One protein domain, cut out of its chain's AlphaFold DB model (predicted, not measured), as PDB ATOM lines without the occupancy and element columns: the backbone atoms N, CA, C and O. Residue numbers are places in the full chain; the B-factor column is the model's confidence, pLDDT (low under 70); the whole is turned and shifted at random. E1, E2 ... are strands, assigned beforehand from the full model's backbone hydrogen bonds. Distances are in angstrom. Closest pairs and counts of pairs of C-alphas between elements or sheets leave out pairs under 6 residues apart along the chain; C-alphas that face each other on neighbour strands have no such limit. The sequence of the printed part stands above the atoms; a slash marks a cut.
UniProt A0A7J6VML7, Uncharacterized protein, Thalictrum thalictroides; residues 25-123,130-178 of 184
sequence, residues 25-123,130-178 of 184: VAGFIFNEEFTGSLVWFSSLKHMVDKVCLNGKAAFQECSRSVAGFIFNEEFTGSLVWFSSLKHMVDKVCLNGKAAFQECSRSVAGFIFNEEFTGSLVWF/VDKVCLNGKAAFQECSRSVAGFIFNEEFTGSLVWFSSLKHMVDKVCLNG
ATOM      1  N   VAL A  25     -51.298  -3.581 -10.893       72.19
ATOM      2  CA  VAL A  25     -52.143  -4.194 -11.925       72.19
ATOM      3  C   VAL A  25     -53.466  -4.625 -11.305       72.19
ATOM      4  O   VAL A  25     -53.455  -5.292 -10.270       72.19
ATOM      5  N   ALA A  26     -54.573  -4.274 -11.954       73.69
ATOM      6  CA  ALA A  26     -55.913  -4.736 -11.608       73.69
ATOM      7  C   ALA A  26     -56.632  -5.307 -12.828       73.69
ATOM      8  O   ALA A  26     -56.448  -4.829 -13.945       73.69
ATOM      9  N   GLY A  27     -57.469  -6.310 -12.617       80.50
ATOM     10  CA  GLY A  27     -58.308  -6.883 -13.658       80.50
ATOM     11  C   GLY A  27     -59.629  -7.298 -13.045       80.50
ATOM     12  O   GLY A  27     -59.613  -8.027 -12.054       80.50
ATOM     13  N   PHE A  28     -60.734  -6.833 -13.613       79.50
ATOM     14  CA  PHE A  28     -62.074  -7.213 -13.180       79.50
ATOM     15  C   PHE A  28     -62.915  -7.610 -14.383       79.50
ATOM     16  O   PHE A  28     -62.837  -6.984 -15.439       79.50
ATOM     17  N   ILE A  29     -63.711  -8.657 -14.198       81.88
ATOM     18  CA  ILE A  29     -64.703  -9.109 -15.166       81.88
ATOM     19  C   ILE A  29     -66.030  -9.196 -14.419       81.88
ATOM     20  O   ILE A  29     -66.093  -9.832 -13.363       81.88
ATOM     21  N   PHE A  30     -67.054  -8.547 -14.956       82.69
ATOM     22  CA  PHE A  30     -68.419  -8.565 -14.447       82.69
ATOM     23  C   PHE A  30     -69.288  -9.321 -15.452       82.69
ATOM     24  O   PHE A  30     -69.357  -8.931 -16.615       82.69
ATOM     25  N   ASN A  31     -69.879 -10.431 -15.005       85.62
ATOM     26  CA  ASN A  31     -70.686 -11.343 -15.828       85.62
ATOM     27  C   ASN A  31     -72.194 -11.206 -15.592       85.62
ATOM     28  O   ASN A  31     -72.962 -11.945 -16.185       85.62
ATOM     29  N   GLU A  32     -72.592 -10.359 -14.654       88.50
ATOM     30  CA  GLU A  32     -73.987 -10.079 -14.323       88.50
ATOM     31  C   GLU A  32     -74.170  -8.565 -14.438       88.50
ATOM     32  O   GLU A  32     -73.181  -7.822 -14.339       88.50
ATOM     33  N   GLU A  33     -75.417  -8.125 -14.610       87.12
ATOM     34  CA  GLU A  33     -75.774  -6.709 -14.571       87.12
ATOM     35  C   GLU A  33     -75.164  -6.041 -13.333       87.12
ATOM     36  O   GLU A  33     -75.251  -6.541 -12.201       87.12
ATOM     37  N   PHE A  34     -74.535  -4.886 -13.533       84.25
ATOM     38  CA  PHE A  34     -73.948  -4.122 -12.445       84.25
ATOM     39  C   PHE A  34     -74.624  -2.764 -12.332       84.25
ATOM     40  O   PHE A  34     -74.481  -1.908 -13.200       84.25
ATOM     41  N   THR A  35     -75.280  -2.527 -11.197       88.69
ATOM     42  CA  THR A  35     -75.741  -1.191 -10.812       88.69
ATOM     43  C   THR A  35     -74.940  -0.681  -9.623       88.69
ATOM     44  O   THR A  35     -74.964  -1.281  -8.545       88.69
ATOM     45  N   GLY A  36     -74.238   0.440  -9.781       85.94
ATOM     46  CA  GLY A  36     -73.514   1.061  -8.675       85.94
ATOM     47  C   GLY A  36     -72.301   1.884  -9.087       85.94
ATOM     48  O   GLY A  36     -72.200   2.400 -10.195       85.94
ATOM     49  N   SER A  37     -71.362   2.047  -8.155       84.62
ATOM     50  CA  SER A  37     -70.118   2.780  -8.399       84.62
ATOM     51  C   SER A  37     -68.902   1.888  -8.191       84.62
ATOM     52  O   SER A  37     -68.768   1.271  -7.134       84.62
ATOM     53  N   LEU A  38     -67.985   1.867  -9.159       83.25
ATOM     54  CA  LEU A  38     -66.653   1.290  -8.982       83.25
ATOM     55  C   LEU A  38     -65.622   2.405  -9.018       83.25
ATOM     56  O   LEU A  38     -65.536   3.182  -9.969       83.25
ATOM     57  N   VAL A  39     -64.811   2.455  -7.968       81.81
ATOM     58  CA  VAL A  39     -63.720   3.411  -7.852       81.81
ATOM     59  C   VAL A  39     -62.420   2.643  -7.734       81.81
ATOM     60  O   VAL A  39     -62.245   1.829  -6.827       81.81
ATOM     61  N   TRP A  40     -61.490   2.927  -8.637       78.25
ATOM     62  CA  TRP A  40     -60.131   2.427  -8.553       78.25
ATOM     63  C   TRP A  40     -59.163   3.558  -8.241       78.25
ATOM     64  O   TRP A  40     -59.141   4.583  -8.921       78.25
ATOM     65  N   PHE A  41     -58.307   3.330  -7.248       77.12
ATOM     66  CA  PHE A  41     -57.244   4.250  -6.883       77.12
ATOM     67  C   PHE A  41     -55.892   3.539  -6.880       77.12
ATOM     68  O   PHE A  41     -55.689   2.535  -6.200       77.12
ATOM     69  N   SER A  42     -54.939   4.101  -7.616       75.19
ATOM     70  CA  SER A  42     -53.542   3.685  -7.622       75.19
ATOM     71  C   SER A  42     -52.670   4.895  -7.323       75.19
ATOM     72  O   SER A  42     -52.733   5.903  -8.024       75.19
ATOM     73  N   SER A  43     -51.838   4.800  -6.289       79.19
ATOM     74  CA  SER A  43     -50.810   5.798  -6.020       79.19
ATOM     75  C   SER A  43     -49.473   5.125  -5.776       79.19
ATOM     76  O   SER A  43     -49.360   4.219  -4.950       79.19
ATOM     77  N   LEU A  44     -48.455   5.577  -6.502       74.19
ATOM     78  CA  LEU A  44     -47.076   5.169  -6.301       74.19
ATOM     79  C   LEU A  44     -46.225   6.415  -6.087       74.19
ATOM     80  O   LEU A  44     -46.232   7.335  -6.907       74.19
ATOM     81  N   LYS A  45     -45.456   6.418  -5.002       79.44
ATOM     82  CA  LYS A  45     -44.411   7.407  -4.762       79.44
ATOM     83  C   LYS A  45     -43.076   6.686  -4.685       79.44
ATOM     84  O   LYS A  45     -42.922   5.781  -3.870       79.44
ATOM     85  N   HIS A  46     -42.129   7.113  -5.502       74.00
ATOM     86  CA  HIS A  46     -40.766   6.613  -5.496       74.00
ATOM     87  C   HIS A  46     -39.793   7.787  -5.373       74.00
ATOM     88  O   HIS A  46     -40.032   8.859  -5.932       74.00
ATOM     89  N   MET A  47     -38.763   7.613  -4.551       79.88
ATOM     90  CA  MET A  47     -37.753   8.634  -4.274       79.88
ATOM     91  C   MET A  47     -36.389   7.967  -4.306       79.88
ATOM     92  O   MET A  47     -36.204   6.927  -3.670       79.88
ATOM     93  N   VAL A  48     -35.462   8.569  -5.039       80.00
ATOM     94  CA  VAL A  48     -34.094   8.087  -5.183       80.00
ATOM     95  C   VAL A  48     -33.136   9.215  -4.851       80.00
ATOM     96  O   VAL A  48     -33.044  10.198  -5.580       80.00
ATOM     97  N   ASP A  49     -32.358   9.042  -3.790       80.44
ATOM     98  CA  ASP A  49     -31.401  10.069  -3.376       80.44
ATOM     99  C   ASP A  49     -30.302  10.261  -4.438       80.44
ATOM    100  O   ASP A  49     -29.888  11.375  -4.757       80.44
ATOM    101  N   LYS A  50     -29.772   9.170  -5.007       83.06
ATOM    102  CA  LYS A  50     -28.668   9.268  -5.969       83.06
ATOM    103  C   LYS A  50     -28.514   8.035  -6.851       83.06
ATOM    104  O   LYS A  50     -28.386   6.922  -6.349       83.06
ATOM    105  N   VAL A  51     -28.368   8.257  -8.155       83.25
ATOM    106  CA  VAL A  51     -27.969   7.242  -9.141       83.25
ATOM    107  C   VAL A  51     -26.638   7.640  -9.764       83.25
ATOM    108  O   VAL A  51     -26.478   8.752 -10.265       83.25
ATOM    109  N   CYS A  52     -25.645   6.751  -9.729       84.62
ATOM    110  CA  CYS A  52     -24.332   6.995 -10.328       84.62
ATOM    111  C   CYS A  52     -23.877   5.803 -11.162       84.62
ATOM    112  O   CYS A  52     -23.667   4.719 -10.621       84.62
ATOM    113  N   LEU A  53     -23.679   6.023 -12.461       82.75
ATOM    114  CA  LEU A  53     -23.214   5.013 -13.408       82.75
ATOM    115  C   LEU A  53     -21.871   5.432 -14.009       82.75
ATOM    116  O   LEU A  53     -21.700   6.569 -14.448       82.75
ATOM    117  N   ASN A  54     -20.931   4.490 -14.059       82.75
ATOM    118  CA  ASN A  54     -19.587   4.695 -14.594       82.75
ATOM    119  C   ASN A  54     -19.259   3.628 -15.647       82.75
ATOM    120  O   ASN A  54     -19.651   2.469 -15.516       82.75
ATOM    121  N   GLY A  55     -18.473   3.994 -16.659       80.00
ATOM    122  CA  GLY A  55     -17.981   3.049 -17.663       80.00
ATOM    123  C   GLY A  55     -19.056   2.687 -18.688       80.00
ATOM    124  O   GLY A  55     -19.709   3.574 -19.224       80.00
ATOM    125  N   LYS A  56     -19.202   1.400 -19.016       83.31
ATOM    126  CA  LYS A  56     -20.281   0.886 -19.879       83.31
ATOM    127  C   LYS A  56     -21.391   0.331 -18.987       83.31
ATOM    128  O   LYS A  56     -21.364  -0.848 -18.656       83.31
ATOM    129  N   ALA A  57     -22.317   1.185 -18.572       77.50
ATOM    130  CA  ALA A  57     -23.395   0.814 -17.662       77.50
ATOM    131  C   ALA A  57     -24.734   1.323 -18.195       77.50
ATOM    132  O   ALA A  57     -24.816   2.446 -18.684       77.50
ATOM    133  N   ALA A  58     -25.774   0.507 -18.090       81.62
ATOM    134  CA  ALA A  58     -27.139   0.902 -18.399       81.62
ATOM    135  C   ALA A  58     -28.015   0.603 -17.183       81.62
ATOM    136  O   ALA A  58     -27.863  -0.449 -16.561       81.62
ATOM    137  N   PHE A  59     -28.897   1.534 -16.840       75.00
ATOM    138  CA  PHE A  59     -29.892   1.352 -15.793       75.00
ATOM    139  C   PHE A  59     -31.243   1.823 -16.303       75.00
ATOM    140  O   PHE A  59     -31.329   2.889 -16.923       75.00
ATOM    141  N   GLN A  60     -32.277   1.037 -16.026       80.06
ATOM    142  CA  GLN A  60     -33.636   1.391 -16.378       80.06
ATOM    143  C   GLN A  60     -34.555   1.289 -15.166       80.06
ATOM    144  O   GLN A  60     -34.644   0.273 -14.477       80.06
ATOM    145  N   GLU A  61     -35.314   2.353 -14.958       74.50
ATOM    146  CA  GLU A  61     -36.324   2.424 -13.922       74.50
ATOM    147  C   GLU A  61     -37.700   2.608 -14.545       74.50
ATOM    148  O   GLU A  61     -37.899   3.423 -15.443       74.50
ATOM    149  N   CYS A  62     -38.665   1.786 -14.131       74.69
ATOM    150  CA  CYS A  62     -39.978   1.752 -14.762       74.69
ATOM    151  C   CYS A  62     -41.096   1.625 -13.731       74.69
ATOM    152  O   CYS A  62     -41.306   0.556 -13.160       74.69
ATOM    153  N   SER A  63     -41.909   2.667 -13.603       74.56
ATOM    154  CA  SER A  63     -43.157   2.634 -12.844       74.56
ATOM    155  C   SER A  63     -44.348   2.428 -13.775       74.56
ATOM    156  O   SER A  63     -44.487   3.111 -14.789       74.56
ATOM    157  N   ARG A  64     -45.224   1.466 -13.469       75.44
ATOM    158  CA  ARG A  64     -46.415   1.160 -14.270       75.44
ATOM    159  C   ARG A  64     -47.654   0.959 -13.401       75.44
ATOM    160  O   ARG A  64     -47.635   0.168 -12.465       75.44
ATOM    161  N   SER A  65     -48.752   1.604 -13.767       75.25
ATOM    162  CA  SER A  65     -50.095   1.305 -13.264       75.25
ATOM    163  C   SER A  65     -50.956   0.842 -14.432       75.25
ATOM    164  O   SER A  65     -51.011   1.530 -15.449       75.25
ATOM    165  N   VAL A  66     -51.598  -0.315 -14.313       77.12
ATOM    166  CA  VAL A  66     -52.442  -0.904 -15.359       77.12
ATOM    167  C   VAL A  66     -53.762  -1.361 -14.748       77.12
ATOM    168  O   VAL A  66     -53.743  -1.988 -13.691       77.12
ATOM    169  N   ALA A  67     -54.888  -1.143 -15.423       77.00
ATOM    170  CA  ALA A  67     -56.027  -2.038 -15.241       77.00
ATOM    171  C   ALA A  67     -56.793  -2.376 -16.503       77.00
ATOM    172  O   ALA A  67     -56.709  -1.686 -17.512       77.00
ATOM    173  N   GLY A  68     -57.565  -3.448 -16.397       82.50
ATOM    174  CA  GLY A  68     -58.622  -3.796 -17.328       82.50
ATOM    175  C   GLY A  68     -59.925  -4.032 -16.579       82.50
ATOM    176  O   GLY A  68     -59.924  -4.685 -15.534       82.50
ATOM    177  N   PHE A  69     -61.021  -3.535 -17.129       82.44
ATOM    178  CA  PHE A  69     -62.369  -3.899 -16.714       82.44
ATOM    179  C   PHE A  69     -63.124  -4.400 -17.934       82.44
ATOM    180  O   PHE A  69     -63.043  -3.788 -19.000       82.44
ATOM    181  N   ILE A  70     -63.830  -5.511 -17.768       84.50
ATOM    182  CA  ILE A  70     -64.735  -6.056 -18.774       84.50
ATOM    183  C   ILE A  70     -66.104  -6.204 -18.121       84.50
ATOM    184  O   ILE A  70     -66.214  -6.830 -17.065       84.50
ATOM    185  N   PHE A  71     -67.118  -5.626 -18.745       86.25
ATOM    186  CA  PHE A  71     -68.519  -5.755 -18.373       86.25
ATOM    187  C   PHE A  71     -69.212  -6.515 -19.497       86.25
ATOM    188  O   PHE A  71     -69.252  -6.039 -20.631       86.25
ATOM    189  N   ASN A  72     -69.645  -7.737 -19.192       85.81
ATOM    190  CA  ASN A  72     -70.288  -8.626 -20.155       85.81
ATOM    191  C   ASN A  72     -71.801  -8.429 -20.232       85.81
ATOM    192  O   ASN A  72     -72.377  -8.876 -21.203       85.81
ATOM    193  N   GLU A  73     -72.393  -7.795 -19.224       89.56
ATOM    194  CA  GLU A  73     -73.815  -7.458 -19.132       89.56
ATOM    195  C   GLU A  73     -73.945  -5.947 -18.893       89.56
ATOM    196  O   GLU A  73     -72.929  -5.252 -18.730       89.56
ATOM    197  N   GLU A  74     -75.180  -5.446 -18.836       88.12
ATOM    198  CA  GLU A  74     -75.465  -4.022 -18.655       88.12
ATOM    199  C   GLU A  74     -74.760  -3.425 -17.424       88.12
ATOM    200  O   GLU A  74     -74.735  -3.990 -16.321       88.12
ATOM    201  N   PHE A  75     -74.203  -2.226 -17.602       88.00
ATOM    202  CA  PHE A  75     -73.655  -1.425 -16.515       88.00
ATOM    203  C   PHE A  75     -74.448  -0.132 -16.356       88.00
ATOM    204  O   PHE A  75     -74.480   0.702 -17.257       88.00
ATOM    205  N   THR A  76     -74.965   0.102 -15.150       91.19
ATOM    206  CA  THR A  76     -75.560   1.382 -14.759       91.19
ATOM    207  C   THR A  76     -74.822   1.999 -13.573       91.19
ATOM    208  O   THR A  76     -74.775   1.443 -12.474       91.19
ATOM    209  N   GLY A  77     -74.281   3.205 -13.747       89.50
ATOM    210  CA  GLY A  77     -73.747   4.006 -12.645       89.50
ATOM    211  C   GLY A  77     -72.422   4.695 -12.948       89.50
ATOM    212  O   GLY A  77     -72.281   5.364 -13.966       89.50
ATOM    213  N   SER A  78     -71.455   4.640 -12.029       87.12
ATOM    214  CA  SER A  78     -70.216   5.431 -12.138       87.12
ATOM    215  C   SER A  78     -68.955   4.581 -12.074       87.12
ATOM    216  O   SER A  78     -68.751   3.822 -11.129       87.12
ATOM    217  N   LEU A  79     -68.055   4.774 -13.035       85.69
ATOM    218  CA  LEU A  79     -66.702   4.229 -12.995       85.69
ATOM    219  C   LEU A  79     -65.714   5.365 -12.861       85.69
ATOM    220  O   LEU A  79     -65.619   6.231 -13.729       85.69
ATOM    221  N   VAL A  80     -64.955   5.342 -11.774       84.81
ATOM    222  CA  VAL A  80     -63.965   6.371 -11.498       84.81
ATOM    223  C   VAL A  80     -62.598   5.741 -11.334       84.81
ATOM    224  O   VAL A  80     -62.375   4.884 -10.480       84.81
ATOM    225  N   TRP A  81     -61.654   6.198 -12.137       82.25
ATOM    226  CA  TRP A  81     -60.276   5.767 -12.085       82.25
ATOM    227  C   TRP A  81     -59.364   6.920 -11.703       82.25
ATOM    228  O   TRP A  81     -59.311   7.941 -12.383       82.25
ATOM    229  N   PHE A  82     -58.558   6.700 -10.673       82.50
ATOM    230  CA  PHE A  82     -57.494   7.595 -10.259       82.50
ATOM    231  C   PHE A  82     -56.153   6.869 -10.271       82.50
ATOM    232  O   PHE A  82     -55.962   5.838  -9.627       82.50
ATOM    233  N   SER A  83     -55.187   7.450 -10.973       81.69
ATOM    234  CA  SER A  83     -53.796   7.006 -10.968       81.69
ATOM    235  C   SER A  83     -52.876   8.187 -10.703       81.69
ATOM    236  O   SER A  83     -52.928   9.191 -11.409       81.69
ATOM    237  N   SER A  84     -52.018   8.070  -9.696       83.69
ATOM    238  CA  SER A  84     -50.986   9.053  -9.390       83.69
ATOM    239  C   SER A  84     -49.627   8.372  -9.280       83.69
ATOM    240  O   SER A  84     -49.419   7.534  -8.407       83.69
ATOM    241  N   LEU A  85     -48.686   8.740 -10.147       80.00
ATOM    242  CA  LEU A  85     -47.289   8.328 -10.030       80.00
ATOM    243  C   LEU A  85     -46.444   9.564  -9.741       80.00
ATOM    244  O   LEU A  85     -46.459  10.526 -10.510       80.00
ATOM    245  N   LYS A  86     -45.706   9.536  -8.632       81.69
ATOM    246  CA  LYS A  86     -44.729  10.562  -8.281       81.69
ATOM    247  C   LYS A  86     -43.349   9.933  -8.164       81.69
ATOM    248  O   LYS A  86     -43.127   9.134  -7.260       81.69
ATOM    249  N   HIS A  87     -42.439  10.338  -9.031       78.06
ATOM    250  CA  HIS A  87     -41.046   9.927  -8.994       78.06
ATOM    251  C   HIS A  87     -40.152  11.152  -8.756       78.06
ATOM    252  O   HIS A  87     -40.436  12.241  -9.268       78.06
ATOM    253  N   MET A  88     -39.148  11.015  -7.894       82.69
ATOM    254  CA  MET A  88     -38.191  12.078  -7.591       82.69
ATOM    255  C   MET A  88     -36.789  11.496  -7.499       82.69
ATOM    256  O   MET A  88     -36.598  10.499  -6.802       82.69
ATOM    257  N   VAL A  89     -35.829  12.138  -8.158       83.44
ATOM    258  CA  VAL A  89     -34.413  11.783  -8.082       83.44
ATOM    259  C   VAL A  89     -33.595  13.013  -7.718       83.44
ATOM    260  O   VAL A  89     -33.546  13.964  -8.495       83.44
ATOM    261  N   ASP A  90     -32.886  13.005  -6.592       85.38
ATOM    262  CA  ASP A  90     -32.126  14.206  -6.215       85.38
ATOM    263  C   ASP A  90     -30.889  14.364  -7.116       85.38
ATOM    264  O   ASP A  90     -30.476  15.469  -7.477       85.38
ATOM    265  N   LYS A  91     -30.252  13.253  -7.515       84.88
ATOM    266  CA  LYS A  91     -29.047  13.330  -8.347       84.88
ATOM    267  C   LYS A  91     -28.802  12.119  -9.240       84.88
ATOM    268  O   LYS A  91     -28.635  11.003  -8.761       84.88
ATOM    269  N   VAL A  92     -28.592  12.371 -10.527       85.69
ATOM    270  CA  VAL A  92     -28.095  11.409 -11.518       85.69
ATOM    271  C   VAL A  92     -26.690  11.815 -11.963       85.69
ATOM    272  O   VAL A  92     -26.442  12.973 -12.300       85.69
ATOM    273  N   CYS A  93     -25.731  10.888 -11.960       86.44
ATOM    274  CA  CYS A  93     -24.388  11.102 -12.511       86.44
ATOM    275  C   CYS A  93     -24.003   9.965 -13.449       86.44
ATOM    276  O   CYS A  93     -23.887   8.821 -13.015       86.44
ATOM    277  N   LEU A  94     -23.753  10.282 -14.714       85.12
ATOM    278  CA  LEU A  94     -23.401   9.315 -15.746       85.12
ATOM    279  C   LEU A  94     -22.031   9.664 -16.323       85.12
ATOM    280  O   LEU A  94     -21.847  10.748 -16.872       85.12
ATOM    281  N   ASN A  95     -21.077   8.741 -16.217       84.44
ATOM    282  CA  ASN A  95     -19.718   8.915 -16.723       84.44
ATOM    283  C   ASN A  95     -19.344   7.802 -17.710       84.44
ATOM    284  O   ASN A  95     -19.492   6.615 -17.412       84.44
ATOM    285  N   GLY A  96     -18.756   8.162 -18.851       82.75
ATOM    286  CA  GLY A  96     -18.251   7.203 -19.837       82.75
ATOM    287  C   GLY A  96     -19.285   6.874 -20.913       82.75
ATOM    288  O   GLY A  96     -19.757   7.776 -21.588       82.75
ATOM    289  N   LYS A  97     -19.594   5.591 -21.121       83.94
ATOM    290  CA  LYS A  97     -20.670   5.095 -22.004       83.94
ATOM    291  C   LYS A  97     -21.849   4.629 -21.142       83.94
ATOM    292  O   LYS A  97     -22.227   3.458 -21.184       83.94
ATOM    293  N   ALA A  98     -22.337   5.527 -20.288       82.94
ATOM    294  CA  ALA A  98     -23.385   5.237 -19.322       82.94
ATOM    295  C   ALA A  98     -24.751   5.736 -19.805       82.94
ATOM    296  O   ALA A  98     -24.855   6.859 -20.291       82.94
ATOM    297  N   ALA A  99     -25.794   4.928 -19.641       84.12
ATOM    298  CA  ALA A  99     -27.159   5.284 -19.998       84.12
ATOM    299  C   ALA A  99     -28.097   5.093 -18.804       84.12
ATOM    300  O   ALA A  99     -28.045   4.067 -18.126       84.12
ATOM    301  N   PHE A 100     -28.964   6.068 -18.562       80.44
ATOM    302  CA  PHE A 100     -30.056   5.951 -17.606       80.44
ATOM    303  C   PHE A 100     -31.365   6.247 -18.320       80.44
ATOM    304  O   PHE A 100     -31.494   7.288 -18.965       80.44
ATOM    305  N   GLN A 101     -32.318   5.327 -18.206       83.06
ATOM    306  CA  GLN A 101     -33.658   5.514 -18.729       83.06
ATOM    307  C   GLN A 101     -34.681   5.411 -17.608       83.06
ATOM    308  O   GLN A 101     -34.695   4.435 -16.861       83.06
ATOM    309  N   GLU A 102     -35.597   6.363 -17.558       77.75
ATOM    310  CA  GLU A 102     -36.718   6.313 -16.635       77.75
ATOM    311  C   GLU A 102     -38.050   6.349 -17.369       77.75
ATOM    312  O   GLU A 102     -38.271   7.172 -18.256       77.75
ATOM    313  N   CYS A 103     -38.970   5.463 -16.996       77.69
ATOM    314  CA  CYS A 103     -40.291   5.417 -17.592       77.69
ATOM    315  C   CYS A 103     -41.399   5.387 -16.539       77.69
ATOM    316  O   CYS A 103     -41.406   4.545 -15.644       77.69
ATOM    317  N   SER A 104     -42.425   6.208 -16.731       77.94
ATOM    318  CA  SER A 104     -43.660   6.164 -15.948       77.94
ATOM    319  C   SER A 104     -44.856   5.945 -16.863       77.94
ATOM    320  O   SER A 104     -45.079   6.698 -17.809       77.94
ATOM    321  N   ARG A 105     -45.646   4.898 -16.611       79.62
ATOM    322  CA  ARG A 105     -46.796   4.558 -17.453       79.62
ATOM    323  C   ARG A 105     -48.064   4.324 -16.645       79.62
ATOM    324  O   ARG A 105     -48.074   3.494 -15.745       79.62
ATOM    325  N   SER A 106     -49.156   4.971 -17.031       79.81
ATOM    326  CA  SER A 106     -50.502   4.639 -16.561       79.81
ATOM    327  C   SER A 106     -51.344   4.149 -17.736       79.81
ATOM    328  O   SER A 106     -51.370   4.793 -18.781       79.81
ATOM    329  N   VAL A 107     -52.014   3.012 -17.586       82.00
ATOM    330  CA  VAL A 107     -52.896   2.427 -18.603       82.00
ATOM    331  C   VAL A 107     -54.195   1.988 -17.945       82.00
ATOM    332  O   VAL A 107     -54.139   1.361 -16.890       82.00
ATOM    333  N   ALA A 108     -55.340   2.207 -18.584       82.25
ATOM    334  CA  ALA A 108     -56.409   1.224 -18.454       82.25
ATOM    335  C   ALA A 108     -57.156   0.936 -19.743       82.25
ATOM    336  O   ALA A 108     -57.076   1.676 -20.718       82.25
ATOM    337  N   GLY A 109     -57.877  -0.172 -19.714       86.38
ATOM    338  CA  GLY A 109     -58.908  -0.503 -20.675       86.38
ATOM    339  C   GLY A 109     -60.222  -0.741 -19.952       86.38
ATOM    340  O   GLY A 109     -60.240  -1.385 -18.902       86.38
ATOM    341  N   PHE A 110     -61.302  -0.249 -20.535       85.75
ATOM    342  CA  PHE A 110     -62.659  -0.627 -20.177       85.75
ATOM    343  C   PHE A 110     -63.329  -1.182 -21.427       85.75
ATOM    344  O   PHE A 110     -63.222  -0.582 -22.498       85.75
ATOM    345  N   ILE A 111     -63.972  -2.333 -21.288       88.00
ATOM    346  CA  ILE A 111     -64.755  -2.972 -22.340       88.00
ATOM    347  C   ILE A 111     -66.160  -3.181 -21.788       88.00
ATOM    348  O   ILE A 111     -66.307  -3.795 -20.734       88.00
ATOM    349  N   PHE A 112     -67.155  -2.671 -22.501       89.62
ATOM    350  CA  PHE A 112     -68.576  -2.882 -22.248       89.62
ATOM    351  C   PHE A 112     -69.134  -3.631 -23.448       89.62
ATOM    352  O   PHE A 112     -69.095  -3.120 -24.572       89.62
ATOM    353  N   ASN A 113     -69.537  -4.877 -23.217       89.19
ATOM    354  CA  ASN A 113     -70.072  -5.724 -24.270       89.19
ATOM    355  C   ASN A 113     -71.547  -5.441 -24.540       89.19
ATOM    356  O   ASN A 113     -71.933  -5.572 -25.688       89.19
ATOM    357  N   GLU A 114     -72.286  -5.002 -23.521       91.31
ATOM    358  CA  GLU A 114     -73.688  -4.575 -23.588       91.31
ATOM    359  C   GLU A 114     -73.784  -3.061 -23.300       91.31
ATOM    360  O   GLU A 114     -72.785  -2.331 -23.399       91.31
ATOM    361  N   GLU A 115     -74.970  -2.573 -22.928       89.88
ATOM    362  CA  GLU A 115     -75.217  -1.161 -22.633       89.88
ATOM    363  C   GLU A 115     -74.409  -0.638 -21.427       89.88
ATOM    364  O   GLU A 115     -74.339  -1.245 -20.351       89.88
ATOM    365  N   PHE A 116     -73.829   0.554 -21.589       90.00
ATOM    366  CA  PHE A 116     -73.354   1.383 -20.486       90.00
ATOM    367  C   PHE A 116     -74.241   2.620 -20.329       90.00
ATOM    368  O   PHE A 116     -74.299   3.461 -21.229       90.00
ATOM    369  N   THR A 117     -74.789   2.815 -19.129       94.06
ATOM    370  CA  THR A 117     -75.473   4.048 -18.734       94.06
ATOM    371  C   THR A 117     -74.822   4.685 -17.499       94.06
ATOM    372  O   THR A 117     -74.771   4.109 -16.412       94.06
ATOM    373  N   GLY A 118     -74.335   5.923 -17.631       92.75
ATOM    374  CA  GLY A 118     -73.863   6.739 -16.508       92.75
ATOM    375  C   GLY A 118     -72.565   7.511 -16.760       92.75
ATOM    376  O   GLY A 118     -72.415   8.199 -17.768       92.75
ATOM    377  N   SER A 119     -71.629   7.478 -15.808       91.44
ATOM    378  CA  SER A 119     -70.433   8.332 -15.833       91.44
ATOM    379  C   SER A 119     -69.132   7.541 -15.788       91.44
ATOM    380  O   SER A 119     -68.881   6.770 -14.866       91.44
ATOM    381  N   LEU A 120     -68.255   7.806 -16.753       89.38
ATOM    382  CA  LEU A 120     -66.881   7.321 -16.786       89.38
ATOM    383  C   LEU A 120     -65.940   8.473 -16.517       89.38
ATOM    384  O   LEU A 120     -65.947   9.473 -17.231       89.38
ATOM    385  N   VAL A 121     -65.101   8.328 -15.506       88.56
ATOM    386  CA  VAL A 121     -64.200   9.386 -15.087       88.56
ATOM    387  C   VAL A 121     -62.803   8.821 -14.928       88.56
ATOM    388  O   VAL A 121     -62.551   7.946 -14.104       88.56
ATOM    389  N   TRP A 122     -61.870   9.348 -15.709       86.62
ATOM    390  CA  TRP A 122     -60.470   8.975 -15.663       86.62
ATOM    391  C   TRP A 122     -59.605  10.154 -15.255       86.62
ATOM    392  O   TRP A 122     -59.560  11.174 -15.939       86.62
ATOM    393  N   PHE A 123     -58.825   9.961 -14.202       86.69
ATOM    394  CA  PHE A 123     -57.804  10.884 -13.750       86.69
ATOM    395  C   PHE A 123     -56.453  10.180 -13.686       86.69
ATOM    396  O   PHE A 123     -56.257   9.193 -12.972       86.69
ATOM    397  N   VAL A 130     -36.230  15.616 -11.344       84.75
ATOM    398  CA  VAL A 130     -34.810  15.355 -11.112       84.75
ATOM    399  C   VAL A 130     -34.124  16.645 -10.703       84.75
ATOM    400  O   VAL A 130     -34.079  17.595 -11.482       84.75
ATOM    401  N   ASP A 131     -33.546  16.694  -9.510       87.94
ATOM    402  CA  ASP A 131     -32.931  17.940  -9.045       87.94
ATOM    403  C   ASP A 131     -31.603  18.198  -9.772       87.94
ATOM    404  O   ASP A 131     -31.264  19.331 -10.119       87.94
ATOM    405  N   LYS A 132     -30.824  17.149 -10.063       87.81
ATOM    406  CA  LYS A 132     -29.557  17.319 -10.777       87.81
ATOM    407  C   LYS A 132     -29.181  16.141 -11.662       87.81
ATOM    408  O   LYS A 132     -29.020  15.028 -11.178       87.81
ATOM    409  N   VAL A 133     -28.881  16.406 -12.928       88.12
ATOM    410  CA  VAL A 133     -28.292  15.449 -13.872       88.12
ATOM    411  C   VAL A 133     -26.884  15.907 -14.247       88.12
ATOM    412  O   VAL A 133     -26.671  17.051 -14.638       88.12
ATOM    413  N   CYS A 134     -25.890  15.032 -14.124       87.56
ATOM    414  CA  CYS A 134     -24.524  15.276 -14.585       87.56
ATOM    415  C   CYS A 134     -24.123  14.215 -15.610       87.56
ATOM    416  O   CYS A 134     -24.103  13.031 -15.276       87.56
ATOM    417  N   LEU A 135     -23.775  14.636 -16.824       86.31
ATOM    418  CA  LEU A 135     -23.379  13.757 -17.926       86.31
ATOM    419  C   LEU A 135     -21.938  14.062 -18.340       86.31
ATOM    420  O   LEU A 135     -21.623  15.191 -18.718       86.31
ATOM    421  N   ASN A 136     -21.075  13.048 -18.314       84.94
ATOM    422  CA  ASN A 136     -19.692  13.151 -18.767       84.94
ATOM    423  C   ASN A 136     -19.354  12.027 -19.761       84.94
ATOM    424  O   ASN A 136     -19.593  10.846 -19.499       84.94
ATOM    425  N   GLY A 137     -18.722  12.372 -20.886       80.50
ATOM    426  CA  GLY A 137     -18.410  11.421 -21.961       80.50
ATOM    427  C   GLY A 137     -19.605  11.133 -22.884       80.50
ATOM    428  O   GLY A 137     -20.401  12.019 -23.164       80.50
ATOM    429  N   LYS A 138     -19.729   9.893 -23.378       82.19
ATOM    430  CA  LYS A 138     -20.867   9.418 -24.192       82.19
ATOM    431  C   LYS A 138     -22.001   8.920 -23.289       82.19
ATOM    432  O   LYS A 138     -22.400   7.757 -23.373       82.19
ATOM    433  N   ALA A 139     -22.440   9.780 -22.380       82.19
ATOM    434  CA  ALA A 139     -23.496   9.476 -21.433       82.19
ATOM    435  C   ALA A 139     -24.863   9.940 -21.953       82.19
ATOM    436  O   ALA A 139     -24.946  10.988 -22.589       82.19
ATOM    437  N   ALA A 140     -25.918   9.177 -21.666       83.62
ATOM    438  CA  ALA A 140     -27.278   9.467 -22.109       83.62
ATOM    439  C   ALA A 140     -28.276   9.340 -20.957       83.62
ATOM    440  O   ALA A 140     -28.233   8.386 -20.181       83.62
ATOM    441  N   PHE A 141     -29.194  10.293 -20.874       80.94
ATOM    442  CA  PHE A 141     -30.299  10.287 -19.930       80.94
ATOM    443  C   PHE A 141     -31.590  10.434 -20.726       80.94
ATOM    444  O   PHE A 141     -31.719  11.378 -21.505       80.94
ATOM    445  N   GLN A 142     -32.514   9.491 -20.567       83.06
ATOM    446  CA  GLN A 142     -33.789   9.499 -21.270       83.06
ATOM    447  C   GLN A 142     -34.933   9.305 -20.291       83.06
ATOM    448  O   GLN A 142     -34.867   8.475 -19.387       83.06
ATOM    449  N   GLU A 143     -36.026  10.010 -20.544       75.00
ATOM    450  CA  GLU A 143     -37.255   9.821 -19.803       75.00
ATOM    451  C   GLU A 143     -38.452   9.598 -20.716       75.00
ATOM    452  O   GLU A 143     -38.534  10.143 -21.817       75.00
ATOM    453  N   CYS A 144     -39.403   8.791 -20.255       76.69
ATOM    454  CA  CYS A 144     -40.622   8.486 -20.987       76.69
ATOM    455  C   CYS A 144     -41.819   8.423 -20.036       76.69
ATOM    456  O   CYS A 144     -41.976   7.473 -19.271       76.69
ATOM    457  N   SER A 145     -42.727   9.389 -20.129       78.62
ATOM    458  CA  SER A 145     -43.975   9.372 -19.362       78.62
ATOM    459  C   SER A 145     -45.177   9.226 -20.286       78.62
ATOM    460  O   SER A 145     -45.290   9.939 -21.281       78.62
ATOM    461  N   ARG A 146     -46.075   8.281 -19.987       78.69
ATOM    462  CA  ARG A 146     -47.248   8.007 -20.829       78.69
ATOM    463  C   ARG A 146     -48.476   7.634 -20.007       78.69
ATOM    464  O   ARG A 146     -48.448   6.662 -19.257       78.69
ATOM    465  N   SER A 147     -49.582   8.324 -20.254       80.38
ATOM    466  CA  SER A 147     -50.906   7.934 -19.761       80.38
ATOM    467  C   SER A 147     -51.805   7.565 -20.932       80.38
ATOM    468  O   SER A 147     -51.851   8.278 -21.928       80.38
ATOM    469  N   VAL A 148     -52.478   6.425 -20.831       82.19
ATOM    470  CA  VAL A 148     -53.389   5.900 -21.854       82.19
ATOM    471  C   VAL A 148     -54.636   5.387 -21.162       82.19
ATOM    472  O   VAL A 148     -54.527   4.739 -20.121       82.19
ATOM    473  N   ALA A 149     -55.798   5.581 -21.769       83.38
ATOM    474  CA  ALA A 149     -56.844   4.593 -21.623       83.38
ATOM    475  C   ALA A 149     -57.587   4.384 -22.923       83.38
ATOM    476  O   ALA A 149     -57.563   5.227 -23.818       83.38
ATOM    477  N   GLY A 150     -58.203   3.215 -22.988       85.81
ATOM    478  CA  GLY A 150     -59.147   2.843 -24.018       85.81
ATOM    479  C   GLY A 150     -60.487   2.523 -23.380       85.81
ATOM    480  O   GLY A 150     -60.542   1.922 -22.306       85.81
ATOM    481  N   PHE A 151     -61.540   2.913 -24.078       85.56
ATOM    482  CA  PHE A 151     -62.908   2.523 -23.791       85.56
ATOM    483  C   PHE A 151     -63.449   1.884 -25.061       85.56
ATOM    484  O   PHE A 151     -63.254   2.428 -26.150       85.56
ATOM    485  N   ILE A 152     -64.059   0.717 -24.922       88.12
ATOM    486  CA  ILE A 152     -64.736   0.009 -26.002       88.12
ATOM    487  C   ILE A 152     -66.171  -0.205 -25.536       88.12
ATOM    488  O   ILE A 152     -66.373  -0.770 -24.464       88.12
ATOM    489  N   PHE A 153     -67.125   0.257 -26.338       89.06
ATOM    490  CA  PHE A 153     -68.554   0.005 -26.168       89.06
ATOM    491  C   PHE A 153     -69.008  -0.745 -27.410       89.06
ATOM    492  O   PHE A 153     -68.821  -0.235 -28.519       89.06
ATOM    493  N   ASN A 154     -69.502  -1.964 -27.231       90.31
ATOM    494  CA  ASN A 154     -69.942  -2.789 -28.353       90.31
ATOM    495  C   ASN A 154     -71.408  -2.531 -28.716       90.31
ATOM    496  O   ASN A 154     -71.752  -2.673 -29.887       90.31
ATOM    497  N   GLU A 155     -72.223  -2.105 -27.749       90.81
ATOM    498  CA  GLU A 155     -73.604  -1.679 -27.977       90.81
ATOM    499  C   GLU A 155     -73.756  -0.162 -27.793       90.81
ATOM    500  O   GLU A 155     -73.265   0.616 -28.616       90.81
ATOM    501  N   GLU A 156     -74.418   0.276 -26.720       89.62
ATOM    502  CA  GLU A 156     -74.764   1.675 -26.482       89.62
ATOM    503  C   GLU A 156     -73.993   2.280 -25.299       89.62
ATOM    504  O   GLU A 156     -73.703   1.632 -24.291       89.62
ATOM    505  N   PHE A 157     -73.644   3.562 -25.437       89.06
ATOM    506  CA  PHE A 157     -73.110   4.392 -24.363       89.06
ATOM    507  C   PHE A 157     -74.022   5.598 -24.160       89.06
ATOM    508  O   PHE A 157     -74.078   6.489 -25.014       89.06
ATOM    509  N   THR A 158     -74.638   5.679 -22.983       93.25
ATOM    510  CA  THR A 158     -75.452   6.818 -22.568       93.25
ATOM    511  C   THR A 158     -74.853   7.476 -21.331       93.25
ATOM    512  O   THR A 158     -74.771   6.896 -20.253       93.25
ATOM    513  N   GLY A 159     -74.439   8.739 -21.464       92.56
ATOM    514  CA  GLY A 159     -73.993   9.554 -20.338       92.56
ATOM    515  C   GLY A 159     -72.705  10.324 -20.605       92.56
ATOM    516  O   GLY A 159     -72.548  10.945 -21.655       92.56
ATOM    517  N   SER A 160     -71.804  10.365 -19.623       91.38
ATOM    518  CA  SER A 160     -70.653  11.277 -19.631       91.38
ATOM    519  C   SER A 160     -69.322  10.543 -19.551       91.38
ATOM    520  O   SER A 160     -69.101   9.760 -18.627       91.38
ATOM    521  N   LEU A 161     -68.397  10.878 -20.448       89.31
ATOM    522  CA  LEU A 161     -67.005  10.451 -20.374       89.31
ATOM    523  C   LEU A 161     -66.119  11.657 -20.060       89.31
ATOM    524  O   LEU A 161     -66.068  12.624 -20.817       89.31
ATOM    525  N   VAL A 162     -65.409  11.590 -18.937       88.69
ATOM    526  CA  VAL A 162     -64.479  12.622 -18.481       88.69
ATOM    527  C   VAL A 162     -63.078  12.042 -18.450       88.69
ATOM    528  O   VAL A 162     -62.790  11.086 -17.732       88.69
ATOM    529  N   TRP A 163     -62.187  12.666 -19.211       84.31
ATOM    530  CA  TRP A 163     -60.779  12.317 -19.262       84.31
ATOM    531  C   TRP A 163     -59.920  13.471 -18.773       84.31
ATOM    532  O   TRP A 163     -59.936  14.560 -19.346       84.31
ATOM    533  N   PHE A 164     -59.094  13.207 -17.770       85.56
ATOM    534  CA  PHE A 164     -58.076  14.132 -17.316       85.56
ATOM    535  C   PHE A 164     -56.734  13.427 -17.153       85.56
ATOM    536  O   PHE A 164     -56.586  12.419 -16.458       85.56
ATOM    537  N   SER A 165     -55.713  14.018 -17.760       82.81
ATOM    538  CA  SER A 165     -54.331  13.606 -17.579       82.81
ATOM    539  C   SER A 165     -53.460  14.820 -17.320       82.81
ATOM    540  O   SER A 165     -53.455  15.762 -18.109       82.81
ATOM    541  N   SER A 166     -52.687  14.771 -16.244       85.44
ATOM    542  CA  SER A 166     -51.663  15.751 -15.919       85.44
ATOM    543  C   SER A 166     -50.301  15.077 -15.937       85.44
ATOM    544  O   SER A 166     -50.104  14.029 -15.323       85.44
ATOM    545  N   LEU A 167     -49.360  15.699 -16.635       83.06
ATOM    546  CA  LEU A 167     -47.969  15.288 -16.668       83.06
ATOM    547  C   LEU A 167     -47.127  16.498 -16.288       83.06
ATOM    548  O   LEU A 167     -47.190  17.539 -16.936       83.06
ATOM    549  N   LYS A 168     -46.359  16.364 -15.209       84.19
ATOM    550  CA  LYS A 168     -45.390  17.360 -14.773       84.19
ATOM    551  C   LYS A 168     -44.013  16.726 -14.766       84.19
ATOM    552  O   LYS A 168     -43.777  15.789 -14.011       84.19
ATOM    553  N   HIS A 169     -43.122  17.277 -15.574       79.38
ATOM    554  CA  HIS A 169     -41.724  16.885 -15.646       79.38
ATOM    555  C   HIS A 169     -40.845  18.096 -15.355       79.38
ATOM    556  O   HIS A 169     -41.140  19.191 -15.834       79.38
ATOM    557  N   MET A 170     -39.822  17.916 -14.523       82.50
ATOM    558  CA  MET A 170     -38.845  18.961 -14.227       82.50
ATOM    559  C   MET A 170     -37.462  18.348 -14.040       82.50
ATOM    560  O   MET A 170     -37.311  17.392 -13.284       82.50
ATOM    561  N   VAL A 171     -36.459  18.957 -14.668       83.19
ATOM    562  CA  VAL A 171     -35.046  18.757 -14.335       83.19
ATOM    563  C   VAL A 171     -34.495  20.108 -13.892       83.19
ATOM    564  O   VAL A 171     -34.483  21.035 -14.699       83.19
ATOM    565  N   ASP A 172     -34.087  20.246 -12.629       87.50
ATOM    566  CA  ASP A 172     -33.664  21.550 -12.085       87.50
ATOM    567  C   ASP A 172     -32.278  21.952 -12.606       87.50
ATOM    568  O   ASP A 172     -32.082  23.069 -13.086       87.50
ATOM    569  N   LYS A 173     -31.296  21.039 -12.577       88.31
ATOM    570  CA  LYS A 173     -29.927  21.333 -13.040       88.31
ATOM    571  C   LYS A 173     -29.359  20.249 -13.936       88.31
ATOM    572  O   LYS A 173     -29.305  19.084 -13.557       88.31
ATOM    573  N   VAL A 174     -28.800  20.655 -15.075       85.50
ATOM    574  CA  VAL A 174     -28.023  19.781 -15.967       85.50
ATOM    575  C   VAL A 174     -26.571  20.261 -16.013       85.50
ATOM    576  O   VAL A 174     -26.305  21.443 -16.218       85.50
ATOM    577  N   CYS A 175     -25.612  19.358 -15.803       86.06
ATOM    578  CA  CYS A 175     -24.177  19.623 -15.939       86.06
ATOM    579  C   CYS A 175     -23.579  18.706 -17.006       86.06
ATOM    580  O   CYS A 175     -23.739  17.488 -16.923       86.06
ATOM    581  N   LEU A 176     -22.845  19.276 -17.960       80.25
ATOM    582  CA  LEU A 176     -22.214  18.539 -19.053       80.25
ATOM    583  C   LEU A 176     -20.704  18.764 -19.003       80.25
ATOM    584  O   LEU A 176     -20.262  19.886 -19.240       80.25
ATOM    585  N   ASN A 177     -19.906  17.731 -18.719       68.56
ATOM    586  CA  ASN A 177     -18.452  17.817 -18.908       68.56
ATOM    587  C   ASN A 177     -18.008  16.821 -19.987       68.56
ATOM    588  O   ASN A 177     -17.783  15.634 -19.743       68.56
ATOM    589  N   GLY A 178     -17.905  17.330 -21.216       57.91
ATOM    590  CA  GLY A 178     -17.515  16.590 -22.419       57.91
ATOM    591  C   GLY A 178     -18.496  16.806 -23.576       57.91
ATOM    592  O   GLY A 178     -19.639  17.192 -23.356       57.91
TER     593      GLY A 178
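What this domain is: This is residues 25 to 123 and 130 to 178 of the 184 residues of an uncharacterized protein of Thalictrum thalictroides (UniProt A0A7J6VML7). The chain is wound in stacked turns, a flattened solenoid whose two long walls of parallel strands are E1, E3, E5 and E8 on one side and E2, E4, E6 and E9 on the other. At one end the walls join through the tight links after E1, E3, E5 and E8; at the other, E3 and E5 fold back near their starts, with E7 and the end of E9 stacked beside them. The printed part has 148 residues, with no named helix and nine named strands, E1 to E9 as numbered along the chain; they form one branched, twisted sheet in which neighbour strands are parallel. The class is all strand; the whole is loose, with a radius of gyration of the C-alphas of 20.5 A and spans of 62 by 25 by 20 A.

How they stand to each other: Start at E5, residues 92 to 112, which has three neighbours. On one side of it lies E3, residues 51 to 71, with N 99 and O 57 2.8 A apart. On the other side are E7, residues 130 to 137, beside residues 92 to 96, with N 94 and O 134 at 2.8 A, and E8, residues 140 to 153, beside residues 99 to 112, with N 104 and O 144 at 2.9 A. E3 has E5 on one side and edge strand E1, residues 25 to 30, on the other side, beside residues 66 to 71 of E3, where N 28 and O 68 are 3.0 A apart. Now look at E4, residues 75 to 89: edge strand E2, residues 34 to 48, lies on one side, with N 40 and O 80 at 2.8 A, and E6, residues 116 to 123, on the other, with N 79 and O 119 at 2.8 A. E9, residues 157 to 177, is staggered: it pairs with E6, N 160 and O 118 at 2.9 A, and further on with E7, N 175 and O 133 at 2.8 A. The closest C-alphas of E4 and E5 are those of Ser 83 and Ser 106, 6.9 A apart; E2 and E5 are apart.

Where its parts are: Find C-alpha 25 at (-52.143, -4.194, -11.925), where E1 begins its 17.0 A. E2 and E4 each measure 42.3 A, E3 43.6 A, E5 44.3 A and E8 42.5 A; E6 measures 19.4 A and E7 20.1 A. E3 bends by 136 degrees at residue 54, and E5 by 134 degrees at residue 95, at (-19.718, 8.915, -16.723). E9 runs 56.5 A to C-alpha 177 at (-18.452, 17.817, -18.908).

The domain as a whole: The C-alphas farthest apart, those of Glu 33 and Gly 178, are 63.2 A apart. Residues 124 to 129 are not printed, and C-alphas 123 and 130 are 23.6 A apart across this cut. The links printed whole are tight. Mean pLDDT of the printed part is 83.3; residues 177 to 178 are under 70.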